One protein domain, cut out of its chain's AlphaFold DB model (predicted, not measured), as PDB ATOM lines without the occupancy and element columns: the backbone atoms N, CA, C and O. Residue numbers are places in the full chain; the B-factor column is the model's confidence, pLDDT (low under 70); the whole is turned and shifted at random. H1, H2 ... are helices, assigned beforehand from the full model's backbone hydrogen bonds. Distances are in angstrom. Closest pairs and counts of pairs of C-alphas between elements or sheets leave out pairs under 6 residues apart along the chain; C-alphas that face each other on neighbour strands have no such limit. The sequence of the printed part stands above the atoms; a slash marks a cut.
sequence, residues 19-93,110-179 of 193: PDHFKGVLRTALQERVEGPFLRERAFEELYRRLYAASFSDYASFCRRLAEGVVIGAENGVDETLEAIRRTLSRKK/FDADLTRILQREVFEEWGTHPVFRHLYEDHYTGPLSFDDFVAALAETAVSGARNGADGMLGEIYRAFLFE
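What this domain is: This is residues 19 to 93 and 110 to 179 of the 193 residues of an uncharacterized protein of Deltaproteobacteria bacterium (UniProt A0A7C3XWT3). Two long helices, H3 and H6, cross near their middles as a drawn-out X; H1 packs on the first part of H3, H4 packs on the first part of H6, and H1 and H4 overlap side by side along part of their lengths. The short helices H2 and H5 sit at the two far ends of this rod. The 145 printed residues, with six named helices in the order H1 to H6 and no named strand, are all helix in class. The whole is loose, with a radius of gyration of the C-alphas of 18.5 A and spans of 60 by 25 by 20 A.

Where its parts are: Find C-alpha 20 at (71.160, 28.555, 27.978); from there H1 runs 30.3 A through residues 20 to 40. Next come H2, residues 45 to 52, and H3, residues 59 to 90, 46.8 A long. Beyond the cut look for H4, residues 112 to 128, 24.4 A, then H5, residues 130 to 139. H6, residues 146 to 177, runs 46.6 A to C-alpha 177 at (78.002, 20.860, 62.301).

How they stand to each other: Look first at hubs H3 and H6: they touch at Gly 77 and Gly 164, closest C-alphas 4.0 A, at a steep tilt of 40 degrees, opposite ways. H1 touches residues 59 to 71 of H3, closest C-alphas Gln 31 and Ala 67, 5.2 A. With residues 21 to 30, H1 touches H4, closest C-alphas Phe 22 and Glu 121, 5.2 A, at a shallow tilt of 11 degrees, opposite ways. H4 touches residues 146 to 158 of H6, closest C-alphas Gln 119 and Ala 154, 5.3 A. H2 touches H3, closest C-alphas Glu 45 and Tyr 59, 6.5 A; H5 touches H6, closest C-alphas Tyr 136 and Phe 146, 6.6 A. H2 and H5 are apart. Every O i to N i+4 pair is within hydrogen-bond range in H2, H3, H5 and H6; H1 has 15 of 17, H4 12 of 13.

The domain as a whole: The farthest C-alphas, Ala 54 and Gly 142, are 60.6 A apart. Residues 94 to 109 are not printed, and C-alphas 93 and 110 stand 28.8 A apart across the cut. Of the links printed whole, none is long. The mean pLDDT of the printed part is 92.0, and no printed residue is under 70.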
ATOM      1  N   PRO A  19      68.611  31.651  30.432       83.31
ATOM      2  CA  PRO A  19      69.632  31.779  29.413       83.31
ATOM      3  C   PRO A  19      70.505  30.520  29.336       83.31
ATOM      4  O   PRO A  19      71.118  30.116  30.334       83.31
ATOM      5  N   ASP A  20      70.530  29.868  28.175       86.44
ATOM      6  CA  ASP A  20      71.160  28.555  27.978       86.44
ATOM      7  C   ASP A  20      72.678  28.622  28.170       86.44
ATOM      8  O   ASP A  20      73.276  27.768  28.841       86.44
ATOM      9  N   HIS A  21      73.308  29.675  27.647       87.31
ATOM     10  CA  HIS A  21      74.749  29.887  27.794       87.31
ATOM     11  C   HIS A  21      75.119  30.151  29.255       87.31
ATOM     12  O   HIS A  21      76.026  29.516  29.803       87.31
ATOM     13  N   PHE A  22      74.341  31.003  29.926       89.12
ATOM     14  CA  PHE A  22      74.475  31.256  31.357       89.12
ATOM     15  C   PHE A  22      74.339  29.966  32.179       89.12
ATOM     16  O   PHE A  22      75.158  29.717  33.062       89.12
ATOM     17  N   LYS A  23      73.362  29.105  31.869       90.12
ATOM     18  CA  LYS A  23      73.169  27.800  32.525       90.12
ATOM     19  C   LYS A  23      74.382  26.889  32.361       90.12
ATOM     20  O   LYS A  23      74.807  26.256  33.328       90.12
ATOM     21  N   GLY A  24      74.931  26.819  31.148       90.62
ATOM     22  CA  GLY A  24      76.116  26.024  30.838       90.62
ATOM     23  C   GLY A  24      77.341  26.495  31.619       90.62
ATOM     24  O   GLY A  24      77.991  25.695  32.294       90.62
ATOM     25  N   VAL A  25      77.614  27.805  31.596       90.81
ATOM     26  CA  VAL A  25      78.723  28.397  32.357       90.81
ATOM     27  C   VAL A  25      78.521  28.203  33.856       90.81
ATOM     28  O   VAL A  25      79.462  27.810  34.541       90.81
ATOM     29  N   LEU A  26      77.304  28.417  34.366       91.75
ATOM     30  CA  LEU A  26      76.988  28.225  35.777       91.75
ATOM     31  C   LEU A  26      77.287  26.789  36.213       91.75
ATOM     32  O   LEU A  26      77.960  26.597  37.215       91.75
ATOM     33  N   ARG A  27      76.849  25.776  35.461       93.75
ATOM     34  CA  ARG A  27      77.066  24.370  35.833       93.75
ATOM     35  C   ARG A  27      78.539  23.988  35.866       93.75
ATOM     36  O   ARG A  27      78.972  23.372  36.830       93.75
ATOM     37  N   THR A  28      79.304  24.368  34.848       93.56
ATOM     38  CA  THR A  28      80.707  23.951  34.735       93.56
ATOM     39  C   THR A  28      81.618  24.808  35.613       93.56
ATOM     40  O   THR A  28      82.314  24.303  36.491       93.56
ATOM     41  N   ALA A  29      81.584  26.129  35.424       93.50
ATOM     42  CA  ALA A  29      82.556  27.039  36.018       93.50
ATOM     43  C   ALA A  29      82.355  27.224  37.529       93.50
ATOM     44  O   ALA A  29      83.330  27.467  38.246       93.50
ATOM     45  N   LEU A  30      81.111  27.118  38.017       93.62
ATOM     46  CA  LEU A  30      80.823  27.154  39.451       93.62
ATOM     47  C   LEU A  30      81.231  25.844  40.124       93.62
ATOM     48  O   LEU A  30      81.840  25.884  41.191       93.62
ATOM     49  N   GLN A  31      80.937  24.694  39.503       94.50
ATOM     50  CA  GLN A  31      81.304  23.396  40.065       94.50
ATOM     51  C   GLN A  31      82.814  23.302  40.278       94.50
ATOM     52  O   GLN A  31      83.249  22.971  41.377       94.50
ATOM     53  N   GLU A  32      83.615  23.667  39.276       93.88
ATOM     54  CA  GLU A  32      85.080  23.659  39.376       93.88
ATOM     55  C   GLU A  32      85.597  24.572  40.498       93.88
ATOM     56  O   GLU A  32      86.502  24.195  41.250       93.88
ATOM     57  N   ARG A  33      84.994  25.757  40.653       94.75
ATOM     58  CA  ARG A  33      85.351  26.728  41.701       94.75
ATOM     59  C   ARG A  33      84.975  26.281  43.109       94.75
ATOM     60  O   ARG A  33      85.545  26.801  44.065       94.75
ATOM     61  N   VAL A  34      84.066  25.322  43.248       94.88
ATOM     62  CA  VAL A  34      83.694  24.731  44.539       94.88
ATOM     63  C   VAL A  34      84.476  23.442  44.806       94.88
ATOM     64  O   VAL A  34      85.078  23.288  45.869       94.88
ATOM     65  N   GLU A  35      84.521  22.530  43.832       96.06
ATOM     66  CA  GLU A  35      85.191  21.228  43.940       96.06
ATOM     67  C   GLU A  35      86.707  21.393  44.131       96.06
ATOM     68  O   GLU A  35      87.296  20.741  44.996       96.06
ATOM     69  N   GLY A  36      87.337  22.306  43.385       95.75
ATOM     70  CA  GLY A  36      88.779  22.546  43.437       95.75
ATOM     71  C   GLY A  36      89.291  22.867  44.847       95.75
ATOM     72  O   GLY A  36      90.181  22.164  45.334       95.75
ATOM     73  N   PRO A  37      88.756  23.894  45.536       95.25
ATOM     74  CA  PRO A  37      89.119  24.193  46.918       95.25
ATOM     75  C   PRO A  37      88.882  23.029  47.890       95.25
ATOM     76  O   PRO A  37      89.771  22.725  48.683       95.25
ATOM     77  N   PHE A  38      87.743  22.327  47.801       95.25
ATOM     78  CA  PHE A  38      87.447  21.182  48.678       95.25
ATOM     79  C   PHE A  38      88.469  20.048  48.544       95.25
ATOM     80  O   PHE A  38      88.875  19.451  49.550       95.25
ATOM     81  N   LEU A  39      88.907  19.770  47.314       96.31
ATOM     82  CA  LEU A  39      89.915  18.756  47.023       96.31
ATOM     83  C   LEU A  39      91.312  19.188  47.470       96.31
ATOM     84  O   LEU A  39      91.974  18.442  48.191       96.31
ATOM     85  N   ARG A  40      91.758  20.382  47.053       95.94
ATOM     86  CA  ARG A  40      93.126  20.868  47.306       95.94
ATOM     87  C   ARG A  40      93.426  21.005  48.793       95.94
ATOM     88  O   ARG A  40      94.481  20.563  49.233       95.94
ATOM     89  N   GLU A  41      92.484  21.556  49.554       95.81
ATOM     90  CA  GLU A  41      92.663  21.790  50.992       95.81
ATOM     91  C   GLU A  41      92.327  20.561  51.844       95.81
ATOM     92  O   GLU A  41      92.516  20.577  53.058       95.81
ATOM     93  N   ARG A  42      91.785  19.492  51.237       94.69
ATOM     94  CA  ARG A  42      91.256  18.314  51.954       94.69
ATOM     95  C   ARG A  42      90.312  18.705  53.103       94.69
ATOM     96  O   ARG A  42      90.251  18.028  54.128       94.69
ATOM     97  N   ALA A  43      89.561  19.791  52.905       88.81
ATOM     98  CA  ALA A  43      88.848  20.522  53.952       88.81
ATOM     99  C   ALA A  43      87.871  19.668  54.776       88.81
ATOM    100  O   ALA A  43      87.635  19.953  55.947       88.81
ATOM    101  N   PHE A  44      87.310  18.614  54.178       94.56
ATOM    102  CA  PHE A  44      86.303  17.760  54.809       94.56
ATOM    103  C   PHE A  44      86.733  16.300  54.898       94.56
ATOM    104  O   PHE A  44      85.887  15.419  55.036       94.56
ATOM    105  N   GLU A  45      88.024  16.003  54.779       96.12
ATOM    106  CA  GLU A  45      88.459  14.616  54.667       96.12
ATOM    107  C   GLU A  45      88.180  13.796  55.931       96.12
ATOM    108  O   GLU A  45      87.698  12.665  55.847       96.12
ATOM    109  N   GLU A  46      88.452  14.357  57.108       95.19
ATOM    110  CA  GLU A  46      88.163  13.679  58.373       95.19
ATOM    111  C   GLU A  46      86.659  13.431  58.539       95.19
ATOM    112  O   GLU A  46      86.236  12.325  58.885       95.19
ATOM    113  N   LEU A  47      85.845  14.437  58.205       94.69
ATOM    114  CA  LEU A  47      84.388  14.340  58.214       94.69
ATOM    115  C   LEU A  47      83.896  13.244  57.259       94.69
ATOM    116  O   LEU A  47      83.066  12.421  57.642       94.69
ATOM    117  N   TYR A  48      84.439  13.199  56.039       96.06
ATOM    118  CA  TYR A  48      84.150  12.161  55.055       96.06
ATOM    119  C   TYR A  48      84.441  10.769  55.618       96.06
ATOM    120  O   TYR A  48      83.548   9.921  55.626       96.06
ATOM    121  N   ARG A  49      85.652  10.538  56.142       96.25
ATOM    122  CA  ARG A  49      86.042   9.226  56.684       96.25
ATOM    123  C   ARG A  49      85.123   8.775  57.814       96.25
ATOM    124  O   ARG A  49      84.806   7.594  57.906       96.25
ATOM    125  N   ARG A  50      84.706   9.714  58.662       95.25
ATOM    126  CA  ARG A  50      83.897   9.428  59.847       95.25
ATOM    127  C   ARG A  50      82.420   9.202  59.532       95.25
ATOM    128  O   ARG A  50      81.817   8.322  60.135       95.25
ATOM    129  N   LEU A  51      81.839   9.998  58.633       93.62
ATOM    130  CA  LEU A  51      80.382  10.064  58.452       93.62
ATOM    131  C   LEU A  51      79.890   9.598  57.079       93.62
ATOM    132  O   LEU A  51      78.744   9.174  56.963       93.62
ATOM    133  N   TYR A  52      80.723   9.669  56.039       93.81
ATOM    134  CA  TYR A  52      80.263   9.537  54.652       93.81
ATOM    135  C   TYR A  52      81.001   8.463  53.838       93.81
ATOM    136  O   TYR A  52      80.566   8.141  52.734       93.81
ATOM    137  N   ALA A  53      82.049   7.836  54.377       94.88
ATOM    138  CA  ALA A  53      82.812   6.784  53.694       94.88
ATOM    139  C   ALA A  53      81.976   5.548  53.315       94.88
ATOM    140  O   ALA A  53      82.304   4.851  52.362       94.88
ATOM    141  N   ALA A  54      80.870   5.289  54.021       94.44
ATOM    142  CA  ALA A  54      79.943   4.214  53.668       94.44
ATOM    143  C   ALA A  54      79.045   4.553  52.460       94.44
ATOM    144  O   ALA A  54      78.479   3.652  51.847       94.44
ATOM    145  N   SER A  55      78.877   5.838  52.133       93.19
ATOM    146  CA  SER A  55      77.971   6.314  51.077       93.19
ATOM    147  C   SER A  55      78.692   6.787  49.816       93.19
ATOM    148  O   SER A  55      78.058   6.908  48.771       93.19
ATOM    149  N   PHE A  56      79.996   7.054  49.898       95.12
ATOM    150  CA  PHE A  56      80.799   7.569  48.792       95.12
ATOM    151  C   PHE A  56      82.068   6.740  48.619       95.12
ATOM    152  O   PHE A  56      82.770   6.458  49.591       95.12
ATOM    153  N   SER A  57      82.373   6.400  47.364       93.81
ATOM    154  CA  SER A  57      83.513   5.557  46.978       93.81
ATOM    155  C   SER A  57      84.861   6.103  47.441       93.81
ATOM    156  O   SER A  57      85.765   5.334  47.750       93.81
ATOM    157  N   ASP A  58      84.997   7.427  47.466       96.75
ATOM    158  CA  ASP A  58      86.235   8.133  47.756       96.75
ATOM    159  C   ASP A  58      85.941   9.596  48.127       96.75
ATOM    160  O   ASP A  58      84.828  10.106  47.963       96.75
ATOM    161  N   TYR A  59      86.956  10.288  48.646       96.94
ATOM    162  CA  TYR A  59      86.831  11.689  49.049       96.94
ATOM    163  C   TYR A  59      86.521  12.620  47.866       96.94
ATOM    164  O   TYR A  59      85.857  13.643  48.045       96.94
ATOM    165  N   ALA A  60      86.967  12.277  46.654       97.19
ATOM    166  CA  ALA A  60      86.747  13.123  45.493       97.19
ATOM    167  C   ALA A  60      85.298  13.055  45.003       97.19
ATOM    168  O   ALA A  60      84.704  14.095  44.726       97.19
ATOM    169  N   SER A  61      84.689  11.867  44.977       96.62
ATOM    170  CA  SER A  61      83.268  11.710  44.660       96.62
ATOM    171  C   SER A  61      82.370  12.391  45.696       96.62
ATOM    172  O   SER A  61      81.367  13.004  45.324       96.62
ATOM    173  N   PHE A  62      82.768  12.388  46.972       96.81
ATOM    174  CA  PHE A  62      82.120  13.192  48.010       96.81
ATOM    175  C   PHE A  62      82.208  14.701  47.716       96.81
ATOM    176  O   PHE A  62      81.175  15.367  47.668       96.81
ATOM    177  N   CYS A  63      83.404  15.240  47.450       97.25
ATOM    178  CA  CYS A  63      83.587  16.668  47.147       97.25
ATOM    179  C   CYS A  63      82.816  17.109  45.899       97.25
ATOM    180  O   CYS A  63      82.159  18.151  45.919       97.25
ATOM    181  N   ARG A  64      82.840  16.291  44.840       96.38
ATOM    182  CA  ARG A  64      82.060  16.527  43.623       96.38
ATOM    183  C   ARG A  64      80.575  16.620  43.928       96.38
ATOM    184  O   ARG A  64      79.912  17.545  43.473       96.38
ATOM    185  N   ARG A  65      80.059  15.712  44.760       96.12
ATOM    186  CA  ARG A  65      78.645  15.719  45.134       96.12
ATOM    187  C   ARG A  65      78.249  16.978  45.907       96.12
ATOM    188  O   ARG A  65      77.141  17.476  45.716       96.12
ATOM    189  N   LEU A  66      79.130  17.506  46.757       96.81
ATOM    190  CA  LEU A  66      78.901  18.791  47.426       96.81
ATOM    191  C   LEU A  66      78.873  19.947  46.421       96.81
ATOM    192  O   LEU A  66      77.968  20.776  46.481       96.81
ATOM    193  N   ALA A  67      79.825  19.978  45.486       96.56
ATOM    194  CA  ALA A  67      79.897  21.005  44.451       96.56
ATOM    195  C   ALA A  67      78.659  20.993  43.537       96.56
ATOM    196  O   ALA A  67      78.063  22.043  43.306       96.56
ATOM    197  N   GLU A  68      78.198  19.812  43.115       96.06
ATOM    198  CA  GLU A  68      76.915  19.636  42.420       96.06
ATOM    199  C   GLU A  68      75.743  20.194  43.236       96.06
ATOM    200  O   GLU A  68      74.855  20.852  42.694       96.06
ATOM    201  N   GLY A  69      75.740  19.949  44.549       96.19
ATOM    202  CA  GLY A  69      74.758  20.516  45.462       96.19
ATOM    203  C   GLY A  69      74.724  22.037  45.385       96.19
ATOM    204  O   GLY A  69      73.652  22.609  45.190       96.19
ATOM    205  N   VAL A  70      75.887  22.688  45.476       96.06
ATOM    206  CA  VAL A  70      76.022  24.153  45.395       96.06
ATOM    207  C   VAL A  70      75.546  24.695  44.046       96.06
ATOM    208  O   VAL A  70      74.822  25.689  44.026       96.06
ATOM    209  N   VAL A  71      75.858  24.017  42.937       96.12
ATOM    210  CA  VAL A  71      75.327  24.361  41.605       96.12
ATOM    211  C   VAL A  71      73.803  24.299  41.584       96.12
ATOM    212  O   VAL A  71      73.159  25.250  41.150       96.12
ATOM    213  N   ILE A  72      73.208  23.227  42.111       94.88
ATOM    214  CA  ILE A  72      71.747  23.095  42.218       94.88
ATOM    215  C   ILE A  72      71.158  24.195  43.115       94.88
ATOM    216  O   ILE A  72      70.068  24.705  42.851       94.88
ATOM    217  N   GLY A  73      71.870  24.577  44.177       95.06
ATOM    218  CA  GLY A  73      71.551  25.747  44.991       95.06
ATOM    219  C   GLY A  73      71.471  27.014  44.148       95.06
ATOM    220  O   GLY A  73      70.457  27.709  44.187       95.06
ATOM    221  N   ALA A  74      72.500  27.277  43.342       95.00
ATOM    222  CA  ALA A  74      72.552  28.429  42.452       95.00
ATOM    223  C   ALA A  74      71.411  28.428  41.430       95.00
ATOM    224  O   ALA A  74      70.734  29.441  41.274       95.00
ATOM    225  N   GLU A  75      71.135  27.286  40.793       94.31
ATOM    226  CA  GLU A  75      69.987  27.138  39.893       94.31
ATOM    227  C   GLU A  75      68.679  27.487  40.617       94.31
ATOM    228  O   GLU A  75      67.917  28.324  40.146       94.31
ATOM    229  N   ASN A  76      68.442  26.955  41.817       92.44
ATOM    230  CA  ASN A  76      67.240  27.302  42.580       92.44
ATOM    231  C   ASN A  76      67.133  28.814  42.857       92.44
ATOM    232  O   ASN A  76      66.042  29.375  42.776       92.44
ATOM    233  N   GLY A  77      68.245  29.489  43.153       92.38
ATOM    234  CA  GLY A  77      68.264  30.943  43.341       92.38
ATOM    235  C   GLY A  77      67.949  31.728  42.059       92.38
ATOM    236  O   GLY A  77      67.265  32.755  42.106       92.38
ATOM    237  N   VAL A  78      68.381  31.222  40.900       92.31
ATOM    238  CA  VAL A  78      68.002  31.764  39.585       92.31
ATOM    239  C   VAL A  78      66.512  31.541  39.323       92.31
ATOM    240  O   VAL A  78      65.831  32.501  38.980       92.31
ATOM    241  N   ASP A  79      65.982  30.334  39.550       89.94
ATOM    242  CA  ASP A  79      64.549  30.018  39.397       89.94
ATOM    243  C   ASP A  79      63.670  31.007  40.189       89.94
ATOM    244  O   ASP A  79      62.704  31.565  39.662       89.94
ATOM    245  N   GLU A  80      64.026  31.263  41.450       89.06
ATOM    246  CA  GLU A  80      63.331  32.230  42.308       89.06
ATOM    247  C   GLU A  80      63.391  33.657  41.757       89.06
ATOM    248  O   GLU A  80      62.406  34.402  41.796       89.06
ATOM    249  N   THR A  81      64.546  34.031  41.218       89.81
ATOM    250  CA  THR A  81      64.787  35.373  40.696       89.81
ATOM    251  C   THR A  81      64.075  35.605  39.370       89.81
ATOM    252  O   THR A  81      63.449  36.649  39.193       89.81
ATOM    253  N   LEU A  82      64.082  34.630  38.459       88.44
ATOM    254  CA  LEU A  82      63.333  34.697  37.204       88.44
ATOM    255  C   LEU A  82      61.830  34.792  37.463       88.44
ATOM    256  O   LEU A  82      61.131  35.570  36.811       88.44
ATOM    257  N   GLU A  83      61.321  34.071  38.465       86.69
ATOM    258  CA  GLU A  83      59.933  34.214  38.894       86.69
ATOM    259  C   GLU A  83      59.634  35.636  39.404       86.69
ATOM    260  O   GLU A  83      58.600  36.218  39.051       86.69
ATOM    261  N   ALA A  84      60.533  36.221  40.199       86.44
ATOM    262  CA  ALA A  84      60.398  37.593  40.684       86.44
ATOM    263  C   ALA A  84      60.459  38.630  39.547       86.44
ATOM    264  O   ALA A  84      59.625  39.541  39.512       86.44
ATOM    265  N   ILE A  85      61.384  38.465  38.595       86.31
ATOM    266  CA  ILE A  85      61.493  39.287  37.383       86.31
ATOM    267  C   ILE A  85      60.185  39.203  36.598       86.31
ATOM    268  O   ILE A  85      59.537  40.227  36.391       86.31
ATOM    269  N   ARG A  86      59.717  37.995  36.257       84.44
ATOM    270  CA  ARG A  86      58.470  37.794  35.502       84.44
ATOM    271  C   ARG A  86      57.284  38.479  36.175       84.44
ATOM    272  O   ARG A  86      56.564  39.236  35.532       84.44
ATOM    273  N   ARG A  87      57.101  38.274  37.484       83.38
ATOM    274  CA  ARG A  87      56.021  38.916  38.258       83.38
ATOM    275  C   ARG A  87      56.116  40.442  38.240       83.38
ATOM    276  O   ARG A  87      55.081  41.105  38.253       83.38
ATOM    277  N   THR A  88      57.327  40.993  38.248       85.00
ATOM    278  CA  THR A  88      57.572  42.441  38.223       85.00
ATOM    279  C   THR A  88      57.257  43.025  36.852       85.00
ATOM    280  O   THR A  88      56.477  43.975  36.763       85.00
ATOM    281  N   LEU A  89      57.768  42.392  35.791       83.50
ATOM    282  CA  LEU A  89      57.530  42.790  34.406       83.50
ATOM    283  C   LEU A  89      56.034  42.710  34.060       83.50
ATOM    284  O   LEU A  89      55.472  43.692  33.584       83.50
ATOM    285  N   SER A  90      55.340  41.620  34.413       81.56
ATOM    286  CA  SER A  90      53.889  41.483  34.182       81.56
ATOM    287  C   SER A  90      53.040  42.504  34.947       81.56
ATOM    288  O   SER A  90      51.914  42.791  34.548       81.56
ATOM    289  N   ARG A  91      53.547  43.042  36.062       82.88
ATOM    290  CA  ARG A  91      52.854  44.054  36.876       82.88
ATOM    291  C   ARG A  91      53.304  45.480  36.571       82.88
ATOM    292  O   ARG A  91      52.821  46.385  37.250       82.88
ATOM    293  N   LYS A  92      54.197  45.678  35.592       80.81
ATOM    294  CA  LYS A  92      54.663  47.002  35.149       80.81
ATOM    295  C   LYS A  92      55.252  47.816  36.321       80.81
ATOM    296  O   LYS A  92      55.014  49.011  36.453       80.81
ATOM    297  N   LYS A  93      55.939  47.125  37.242       82.06
ATOM    298  CA  LYS A  93      56.534  47.697  38.465       82.06
ATOM    299  C   LYS A  93      58.012  48.020  38.254       82.06
ATOM    300  O   LYS A  93      58.624  47.495  37.340       82.06
ATOM    301  N   PHE A 110      81.845  32.845  43.743       91.50
ATOM    302  CA  PHE A 110      81.448  33.997  42.924       91.50
ATOM    303  C   PHE A 110      82.493  35.112  42.999       91.50
ATOM    304  O   PHE A 110      82.213  36.240  43.418       91.50
ATOM    305  N   ASP A 111      83.706  34.799  42.538       89.81
ATOM    306  CA  ASP A 111      84.735  35.809  42.314       89.81
ATOM    307  C   ASP A 111      84.294  36.843  41.250       89.81
ATOM    308  O   ASP A 111      83.285  36.685  40.543       89.81
ATOM    309  N   ALA A 112      85.036  37.949  41.150       91.12
ATOM    310  CA  ALA A 112      84.719  39.027  40.216       91.12
ATOM    311  C   ALA A 112      84.727  38.562  38.746       91.12
ATOM    312  O   ALA A 112      83.954  39.077  37.935       91.12
ATOM    313  N   ASP A 113      85.557  37.574  38.403       93.31
ATOM    314  CA  ASP A 113      85.670  37.059  37.042       93.31
ATOM    315  C   ASP A 113      84.477  36.181  36.665       93.31
ATOM    316  O   ASP A 113      83.872  36.412  35.618       93.31
ATOM    317  N   LEU A 114      84.083  35.227  37.516       92.81
ATOM    318  CA  LEU A 114      82.884  34.420  37.304       92.81
ATOM    319  C   LEU A 114      81.651  35.315  37.251       92.81
ATOM    320  O   LEU A 114      80.834  35.166  36.348       92.81
ATOM    321  N   THR A 115      81.537  36.263  38.183       93.94
ATOM    322  CA  THR A 115      80.409  37.201  38.226       93.94
ATOM    323  C   THR A 115      80.282  37.959  36.906       93.94
ATOM    324  O   THR A 115      79.199  37.999  36.324       93.94
ATOM    325  N   ARG A 116      81.392  38.495  36.387       94.88
ATOM    326  CA  ARG A 116      81.430  39.220  35.113       94.88
ATOM    327  C   ARG A 116      81.092  38.333  33.916       94.88
ATOM    328  O   ARG A 116      80.347  38.774  33.046       94.88
ATOM    329  N   ILE A 117      81.623  37.108  33.861       95.12
ATOM    330  CA  ILE A 117      81.302  36.157  32.787       95.12
ATOM    331  C   ILE A 117      79.803  35.868  32.807       95.12
ATOM    332  O   ILE A 117      79.135  36.086  31.805       95.12
ATOM    333  N   LEU A 118      79.261  35.459  33.955       94.62
ATOM    334  CA  LEU A 118      77.845  35.135  34.095       94.62
ATOM    335  C   LEU A 118      76.939  36.312  33.712       94.62
ATOM    336  O   LEU A 118      75.978  36.118  32.975       94.62
ATOM    337  N   GLN A 119      77.252  37.532  34.162       95.00
ATOM    338  CA  GLN A 119      76.483  38.729  33.804       95.00
ATOM    339  C   GLN A 119      76.497  38.987  32.297       95.00
ATOM    340  O   GLN A 119      75.456  39.312  31.730       95.00
ATOM    341  N   ARG A 120      77.655  38.815  31.646       95.38
ATOM    342  CA  ARG A 120      77.783  38.973  30.196       95.38
ATOM    343  C   ARG A 120      76.942  37.949  29.439       95.38
ATOM    344  O   ARG A 120      76.214  38.352  28.543       95.38
ATOM    345  N   GLU A 121      76.992  36.670  29.818       94.94
ATOM    346  CA  GLU A 121      76.205  35.627  29.136       94.94
ATOM    347  C   GLU A 121      74.698  35.928  29.202       94.94
ATOM    348  O   GLU A 121      73.993  35.821  28.202       94.94
ATOM    349  N   VAL A 122      74.199  36.377  30.362       93.00
ATOM    350  CA  VAL A 122      72.790  36.785  30.493       93.00
ATOM    351  C   VAL A 122      72.489  38.027  29.649       93.00
ATOM    352  O   VAL A 122      71.457  38.083  28.984       93.00
ATOM    353  N   PHE A 123      73.377  39.026  29.673       94.69
ATOM    354  CA  PHE A 123      73.198  40.273  28.933       94.69
ATOM    355  C   PHE A 123      73.135  40.046  27.418       94.69
ATOM    356  O   PHE A 123      72.245  40.579  26.759       94.69
ATOM    357  N   GLU A 124      74.052  39.253  26.865       94.00
ATOM    358  CA  GLU A 124      74.112  38.969  25.427       94.00
ATOM    359  C   GLU A 124      72.853  38.230  24.949       94.00
ATOM    360  O   GLU A 124      72.259  38.587  23.924       94.00
ATOM    361  N   GLU A 125      72.387  37.250  25.726       91.81
ATOM    362  CA  GLU A 125      71.200  36.473  25.380       91.81
ATOM    363  C   GLU A 125      69.911  37.302  25.517       91.81
ATOM    364  O   GLU A 125      69.097  37.370  24.593       91.81
ATOM    365  N   TRP A 126      69.726  38.014  26.630       91.38
ATOM    366  CA  TRP A 126      68.522  38.825  26.847       91.38
ATOM    367  C   TRP A 126      68.490  40.111  26.017       91.38
ATOM    368  O   TRP A 126      67.405  40.545  25.623       91.38
ATOM    369  N   GLY A 127      69.644  40.695  25.691       91.25
ATOM    370  CA  GLY A 127      69.748  41.901  24.863       91.25
ATOM    371  C   GLY A 127      69.316  41.686  23.410       91.25
ATOM    372  O   GLY A 127      68.861  42.616  22.735       91.25
ATOM    373  N   THR A 128      69.389  40.448  22.925       90.19
ATOM    374  CA  THR A 128      68.939  40.085  21.573       90.19
ATOM    375  C   THR A 128      67.532  39.488  21.554       90.19
ATOM    376  O   THR A 128      66.894  39.450  20.499       90.19
ATOM    377  N   HIS A 129      66.994  39.082  22.708       88.25
ATOM    378  CA  HIS A 129      65.711  38.396  22.776       88.25
ATOM    379  C   HIS A 129      64.511  39.375  22.659       88.25
ATOM    380  O   HIS A 129      64.328  40.252  23.514       88.25
ATOM    381  N   PRO A 130      63.613  39.214  21.657       86.44
ATOM    382  CA  PRO A 130      62.564  40.196  21.339       86.44
ATOM    383  C   PRO A 130      61.599  40.522  22.484       86.44
ATOM    384  O   PRO A 130      61.107  41.644  22.575       86.44
ATOM    385  N   VAL A 131      61.332  39.559  23.375       85.81
ATOM    386  CA  VAL A 131      60.418  39.770  24.511       85.81
ATOM    387  C   VAL A 131      60.928  40.857  25.459       85.81
ATOM    388  O   VAL A 131      60.131  41.677  25.903       85.81
ATOM    389  N   PHE A 132      62.233  40.919  25.745       87.62
ATOM    390  CA  PHE A 132      62.768  41.948  26.641       87.62
ATOM    391  C   PHE A 132      62.723  43.329  25.999       87.62
ATOM    392  O   PHE A 132      62.402  44.299  26.681       87.62
ATOM    393  N   ARG A 133      62.956  43.412  24.683       89.44
ATOM    394  CA  ARG A 133      62.799  44.655  23.919       89.44
ATOM    395  C   ARG A 133      61.364  45.168  23.972       89.44
ATOM    396  O   ARG A 133      61.149  46.324  24.315       89.44
ATOM    397  N   HIS A 134      60.392  44.293  23.729       86.69
ATOM    398  CA  HIS A 134      58.979  44.653  23.808       86.69
ATOM    399  C   HIS A 134      58.572  45.116  25.218       86.69
ATOM    400  O   HIS A 134      57.915  46.143  25.366       86.69
ATOM    401  N   LEU A 135      58.997  44.396  26.263       84.94
ATOM    402  CA  LEU A 135      58.708  44.766  27.654       84.94
ATOM    403  C   LEU A 135      59.338  46.109  28.044       84.94
ATOM    404  O   LEU A 135      58.714  46.888  28.764       84.94
ATOM    405  N   TYR A 136      60.556  46.378  27.569       88.69
ATOM    406  CA  TYR A 136      61.221  47.664  27.751       88.69
ATOM    407  C   TYR A 136      60.445  48.795  27.069       88.69
ATOM    408  O   TYR A 136      60.137  49.794  27.720       88.69
ATOM    409  N   GLU A 137      60.078  48.614  25.799       89.25
ATOM    410  CA  GLU A 137      59.357  49.619  25.011       89.25
ATOM    411  C   GLU A 137      58.002  49.984  25.642       89.25
ATOM    412  O   GLU A 137      57.675  51.169  25.716       89.25
ATOM    413  N   ASP A 138      57.267  48.996  26.172       85.69
ATOM    414  CA  ASP A 138      55.943  49.186  26.791       85.69
ATOM    415  C   ASP A 138      56.008  49.977  28.121       85.69
ATOM    416  O   ASP A 138      55.133  50.805  28.389       85.69
ATOM    417  N   HIS A 139      57.039  49.774  28.967       82.44
ATOM    418  CA  HIS A 139      57.036  50.299  30.355       82.44
ATOM    419  C   HIS A 139      58.297  50.930  30.916       82.44
ATOM    420  O   HIS A 139      58.211  51.579  31.960       82.44
ATOM    421  N   TYR A 140      59.445  50.747  30.283       83.38
ATOM    422  CA  TYR A 140      60.726  51.185  30.837       83.38
ATOM    423  C   TYR A 140      61.433  52.216  29.953       83.38
ATOM    424  O   TYR A 140      62.482  52.725  30.344       83.38
ATOM    425  N   THR A 141      60.833  52.587  28.816       83.00
ATOM    426  CA  THR A 141      61.298  53.690  27.971       83.00
ATOM    427  C   THR A 141      61.314  55.005  28.750       83.00
ATOM    428  O   THR A 141      60.296  55.433  29.295       83.00
ATOM    429  N   GLY A 142      62.471  55.670  28.778       81.62
ATOM    430  CA  GLY A 142      62.662  56.961  29.443       81.62
ATOM    431  C   GLY A 142      63.686  56.893  30.576       81.62
ATOM    432  O   GLY A 142      64.794  57.388  30.389       81.62
ATOM    433  N   PRO A 143      63.353  56.313  31.747       73.44
ATOM    434  CA  PRO A 143      64.223  56.326  32.927       73.44
ATOM    435  C   PRO A 143      65.499  55.480  32.792       73.44
ATOM    436  O   PRO A 143      66.427  55.682  33.570       73.44
ATOM    437  N   LEU A 144      65.548  54.539  31.846       82.38
ATOM    438  CA  LEU A 144      66.692  53.665  31.575       82.38
ATOM    439  C   LEU A 144      66.892  53.542  30.063       82.38
ATOM    440  O   LEU A 144      65.918  53.625  29.314       82.38
ATOM    441  N   SER A 145      68.131  53.312  29.618       92.69
ATOM    442  CA  SER A 145      68.359  52.765  28.278       92.69
ATOM    443  C   SER A 145      67.980  51.277  28.245       92.69
ATOM    444  O   SER A 145      67.863  50.630  29.289       92.69
ATOM    445  N   PHE A 146      67.786  50.710  27.049       92.94
ATOM    446  CA  PHE A 146      67.525  49.274  26.924       92.94
ATOM    447  C   PHE A 146      68.687  48.437  27.477       92.94
ATOM    448  O   PHE A 146      68.457  47.449  28.170       92.94
ATOM    449  N   ASP A 147      69.923  48.873  27.239       94.44
ATOM    450  CA  ASP A 147      71.116  48.195  27.743       94.44
ATOM    451  C   ASP A 147      71.164  48.245  29.276       94.44
ATOM    452  O   ASP A 147      71.391  47.217  29.911       94.44
ATOM    453  N   ASP A 148      70.846  49.387  29.897       92.62
ATOM    454  CA  ASP A 148      70.776  49.492  31.364       92.62
ATOM    455  C   ASP A 148      69.670  48.602  31.951       92.62
ATOM    456  O   ASP A 148      69.841  48.000  33.013       92.62
ATOM    457  N   PHE A 149      68.535  48.485  31.253       92.50
ATOM    458  CA  PHE A 149      67.450  47.583  31.633       92.50
ATOM    459  C   PHE A 149      67.908  46.117  31.614       92.50
ATOM    460  O   PHE A 149      67.710  45.399  32.596       92.50
ATOM    461  N   VAL A 150      68.559  45.674  30.534       93.88
ATOM    462  CA  VAL A 150      69.061  44.295  30.413       93.88
ATOM    463  C   VAL A 150      70.186  44.031  31.414       93.88
ATOM    464  O   VAL A 150      70.187  42.983  32.060       93.88
ATOM    465  N   ALA A 151      71.101  44.983  31.606       94.06
ATOM    466  CA  ALA A 151      72.172  44.885  32.592       94.06
ATOM    467  C   ALA A 151      71.611  44.714  34.008       94.06
ATOM    468  O   ALA A 151      72.013  43.794  34.719       94.06
ATOM    469  N   ALA A 152      70.611  45.511  34.396       92.19
ATOM    470  CA  ALA A 152      69.978  45.390  35.705       92.19
ATOM    471  C   ALA A 152      69.317  44.012  35.912       92.19
ATOM    472  O   ALA A 152      69.417  43.423  36.997       92.19
ATOM    473  N   LEU A 153      68.672  43.463  34.876       91.94
ATOM    474  CA  LEU A 153      68.110  42.112  34.920       91.94
ATOM    475  C   LEU A 153      69.213  41.049  35.054       91.94
ATOM    476  O   LEU A 153      69.094  40.159  35.900       91.94
ATOM    477  N   ALA A 154      70.287  41.153  34.268       93.56
ATOM    478  CA  ALA A 154      71.418  40.228  34.300       93.56
ATOM    479  C   ALA A 154      72.100  40.201  35.672       93.56
ATOM    480  O   ALA A 154      72.305  39.140  36.262       93.56
ATOM    481  N   GLU A 155      72.383  41.373  36.236       93.56
ATOM    482  CA  GLU A 155      72.946  41.497  37.578       93.56
ATOM    483  C   GLU A 155      72.026  40.891  38.644       93.56
ATOM    484  O   GLU A 155      72.501  40.252  39.586       93.56
ATOM    485  N   THR A 156      70.712  41.062  38.490       92.75
ATOM    486  CA  THR A 156      69.721  40.476  39.395       92.75
ATOM    487  C   THR A 156      69.740  38.951  39.320       92.75
ATOM    488  O   THR A 156      69.822  38.296  40.359       92.75
ATOM    489  N   ALA A 157      69.746  38.377  38.115       92.62
ATOM    490  CA  ALA A 157      69.821  36.930  37.911       92.62
ATOM    491  C   ALA A 157      71.090  36.320  38.530       92.62
ATOM    492  O   ALA A 157      71.012  35.321  39.249       92.62
ATOM    493  N   VAL A 158      72.249  36.960  38.332       94.31
ATOM    494  CA  VAL A 158      73.521  36.513  38.923       94.31
ATOM    495  C   VAL A 158      73.521  36.653  40.447       94.31
ATOM    496  O   VAL A 158      74.001  35.757  41.141       94.31
ATOM    497  N   SER A 159      72.917  37.713  40.997       93.50
ATOM    498  CA  SER A 159      72.711  37.831  42.450       93.50
ATOM    499  C   SER A 159      71.829  36.702  42.993       93.50
ATOM    500  O   SER A 159      72.092  36.202  44.085       93.50
ATOM    501  N   GLY A 160      70.805  36.289  42.243       93.62
ATOM    502  CA  GLY A 160      69.976  35.128  42.559       93.62
ATOM    503  C   GLY A 160      70.788  33.840  42.637       93.62
ATOM    504  O   GLY A 160      70.711  33.123  43.633       93.62
ATOM    505  N   ALA A 161      71.624  33.590  41.626       94.62
ATOM    506  CA  ALA A 161      72.528  32.441  41.594       94.62
ATOM    507  C   ALA A 161      73.458  32.401  42.814       94.62
ATOM    508  O   ALA A 161      73.562  31.371  43.482       94.62
ATOM    509  N   ARG A 162      74.085  33.535  43.151       94.81
ATOM    510  CA  ARG A 162      74.953  33.651  44.330       94.81
ATOM    511  C   ARG A 162      74.207  33.319  45.619       94.81
ATOM    512  O   ARG A 162      74.644  32.459  46.374       94.81
ATOM    513  N   ASN A 163      73.039  33.925  45.825       93.19
ATOM    514  CA  ASN A 163      72.226  33.682  47.017       93.19
ATOM    515  C   ASN A 163      71.813  32.210  47.156       93.19
ATOM    516  O   ASN A 163      71.797  31.671  48.260       93.19
ATOM    517  N   GLY A 164      71.472  31.561  46.041       94.12
ATOM    518  CA  GLY A 164      71.129  30.143  46.019       94.12
ATOM    519  C   GLY A 164      72.315  29.238  46.368       94.12
ATOM    520  O   GLY A 164      72.163  28.287  47.141       94.12
ATOM    521  N   ALA A 165      73.504  29.553  45.845       94.69
ATOM    522  CA  ALA A 165      74.743  28.857  46.181       94.69
ATOM    523  C   ALA A 165      75.099  29.018  47.667       94.69
ATOM    524  O   ALA A 165      75.340  28.020  48.345       94.69
ATOM    525  N   ASP A 166      75.050  30.248  48.185       93.88
ATOM    526  CA  ASP A 166      75.307  30.550  49.597       93.88
ATOM    527  C   ASP A 166      74.295  29.843  50.504       93.88
ATOM    528  O   ASP A 166      74.665  29.233  51.507       93.88
ATOM    529  N   GLY A 167      73.013  29.855  50.131       93.06
ATOM    530  CA  GLY A 167      71.970  29.124  50.843       93.06
ATOM    531  C   GLY A 167      72.286  27.631  50.946       93.06
ATOM    532  O   GLY A 167      72.206  27.057  52.034       93.06
ATOM    533  N   MET A 168      72.712  27.011  49.842       95.19
ATOM    534  CA  MET A 168      73.076  25.596  49.827       95.19
ATOM    535  C   MET A 168      74.349  25.297  50.619       95.19
ATOM    536  O   MET A 168      74.368  24.323  51.374       95.19
ATOM    537  N   LEU A 169      75.394  26.119  50.490       95.00
ATOM    538  CA  LEU A 169      76.589  26.000  51.328       95.00
ATOM    539  C   LEU A 169      76.187  26.039  52.805       95.00
ATOM    540  O   LEU A 169      76.585  25.163  53.569       95.00
ATOM    541  N   GLY A 170      75.310  26.963  53.196       94.38
ATOM    542  CA  GLY A 170      74.792  27.039  54.558       94.38
ATOM    543  C   GLY A 170      74.082  25.771  55.035       94.38
ATOM    544  O   GLY A 170      74.279  25.366  56.181       94.38
ATOM    545  N   GLU A 171      73.287  25.119  54.184       94.81
ATOM    546  CA  GLU A 171      72.666  23.827  54.518       94.81
ATOM    547  C   GLU A 171      73.704  22.702  54.656       94.81
ATOM    548  O   GLU A 171      73.617  21.903  55.589       94.81
ATOM    549  N   ILE A 172      74.713  22.660  53.778       95.25
ATOM    550  CA  ILE A 172      75.816  21.690  53.845       95.25
ATOM    551  C   ILE A 172      76.607  21.869  55.148       95.25
ATOM    552  O   ILE A 172      76.779  20.913  55.904       95.25
ATOM    553  N   TYR A 173      77.024  23.096  55.465       94.62
ATOM    554  CA  TYR A 173      77.753  23.397  56.699       94.62
ATOM    555  C   TYR A 173      76.939  23.072  57.950       94.62
ATOM    556  O   TYR A 173      77.479  22.536  58.917       94.62
ATOM    557  N   ARG A 174      75.627  23.337  57.941       94.62
ATOM    558  CA  ARG A 174      74.744  22.920  59.039       94.62
ATOM    559  C   ARG A 174      74.665  21.400  59.155       94.62
ATOM    560  O   ARG A 174      74.699  20.892  60.273       94.62
ATOM    561  N   ALA A 175      74.589  20.670  58.042       94.81
ATOM    562  CA  ALA A 175      74.619  19.210  58.072       94.81
ATOM    563  C   ALA A 175      75.922  18.691  58.697       94.81
ATOM    564  O   ALA A 175      75.871  17.783  59.523       94.81
ATOM    565  N   PHE A 176      77.059  19.318  58.391       94.69
ATOM    566  CA  PHE A 176      78.351  18.964  58.979       94.69
ATOM    567  C   PHE A 176      78.406  19.246  60.479       94.69
ATOM    568  O   PHE A 176      78.775  18.364  61.250       94.69
ATOM    569  N   LEU A 177      77.986  20.443  60.898       94.06
ATOM    570  CA  LEU A 177      78.002  20.860  62.301       94.06
ATOM    571  C   LEU A 177      77.140  19.958  63.193       94.06
ATOM    572  O   LEU A 177      77.495  19.698  64.338       94.06
ATOM    573  N   PHE A 178      76.002  19.493  62.674       94.50
ATOM    574  CA  PHE A 178      75.066  18.642  63.410       94.50
ATOM    575  C   PHE A 178      75.204  17.149  63.089       94.50
ATOM    576  O   PHE A 178      74.354  16.372  63.523       94.50
ATOM    577  N   GLU A 179      76.226  16.757  62.323       92.88
ATOM    578  CA  GLU A 179      76.495  15.370  61.912       92.88
ATOM    579  C   GLU A 179      75.283  14.677  61.268       92.88
ATOM    580  O   GLU A 179      74.973  13.511  61.519       92.88
TER     581      GLU A 179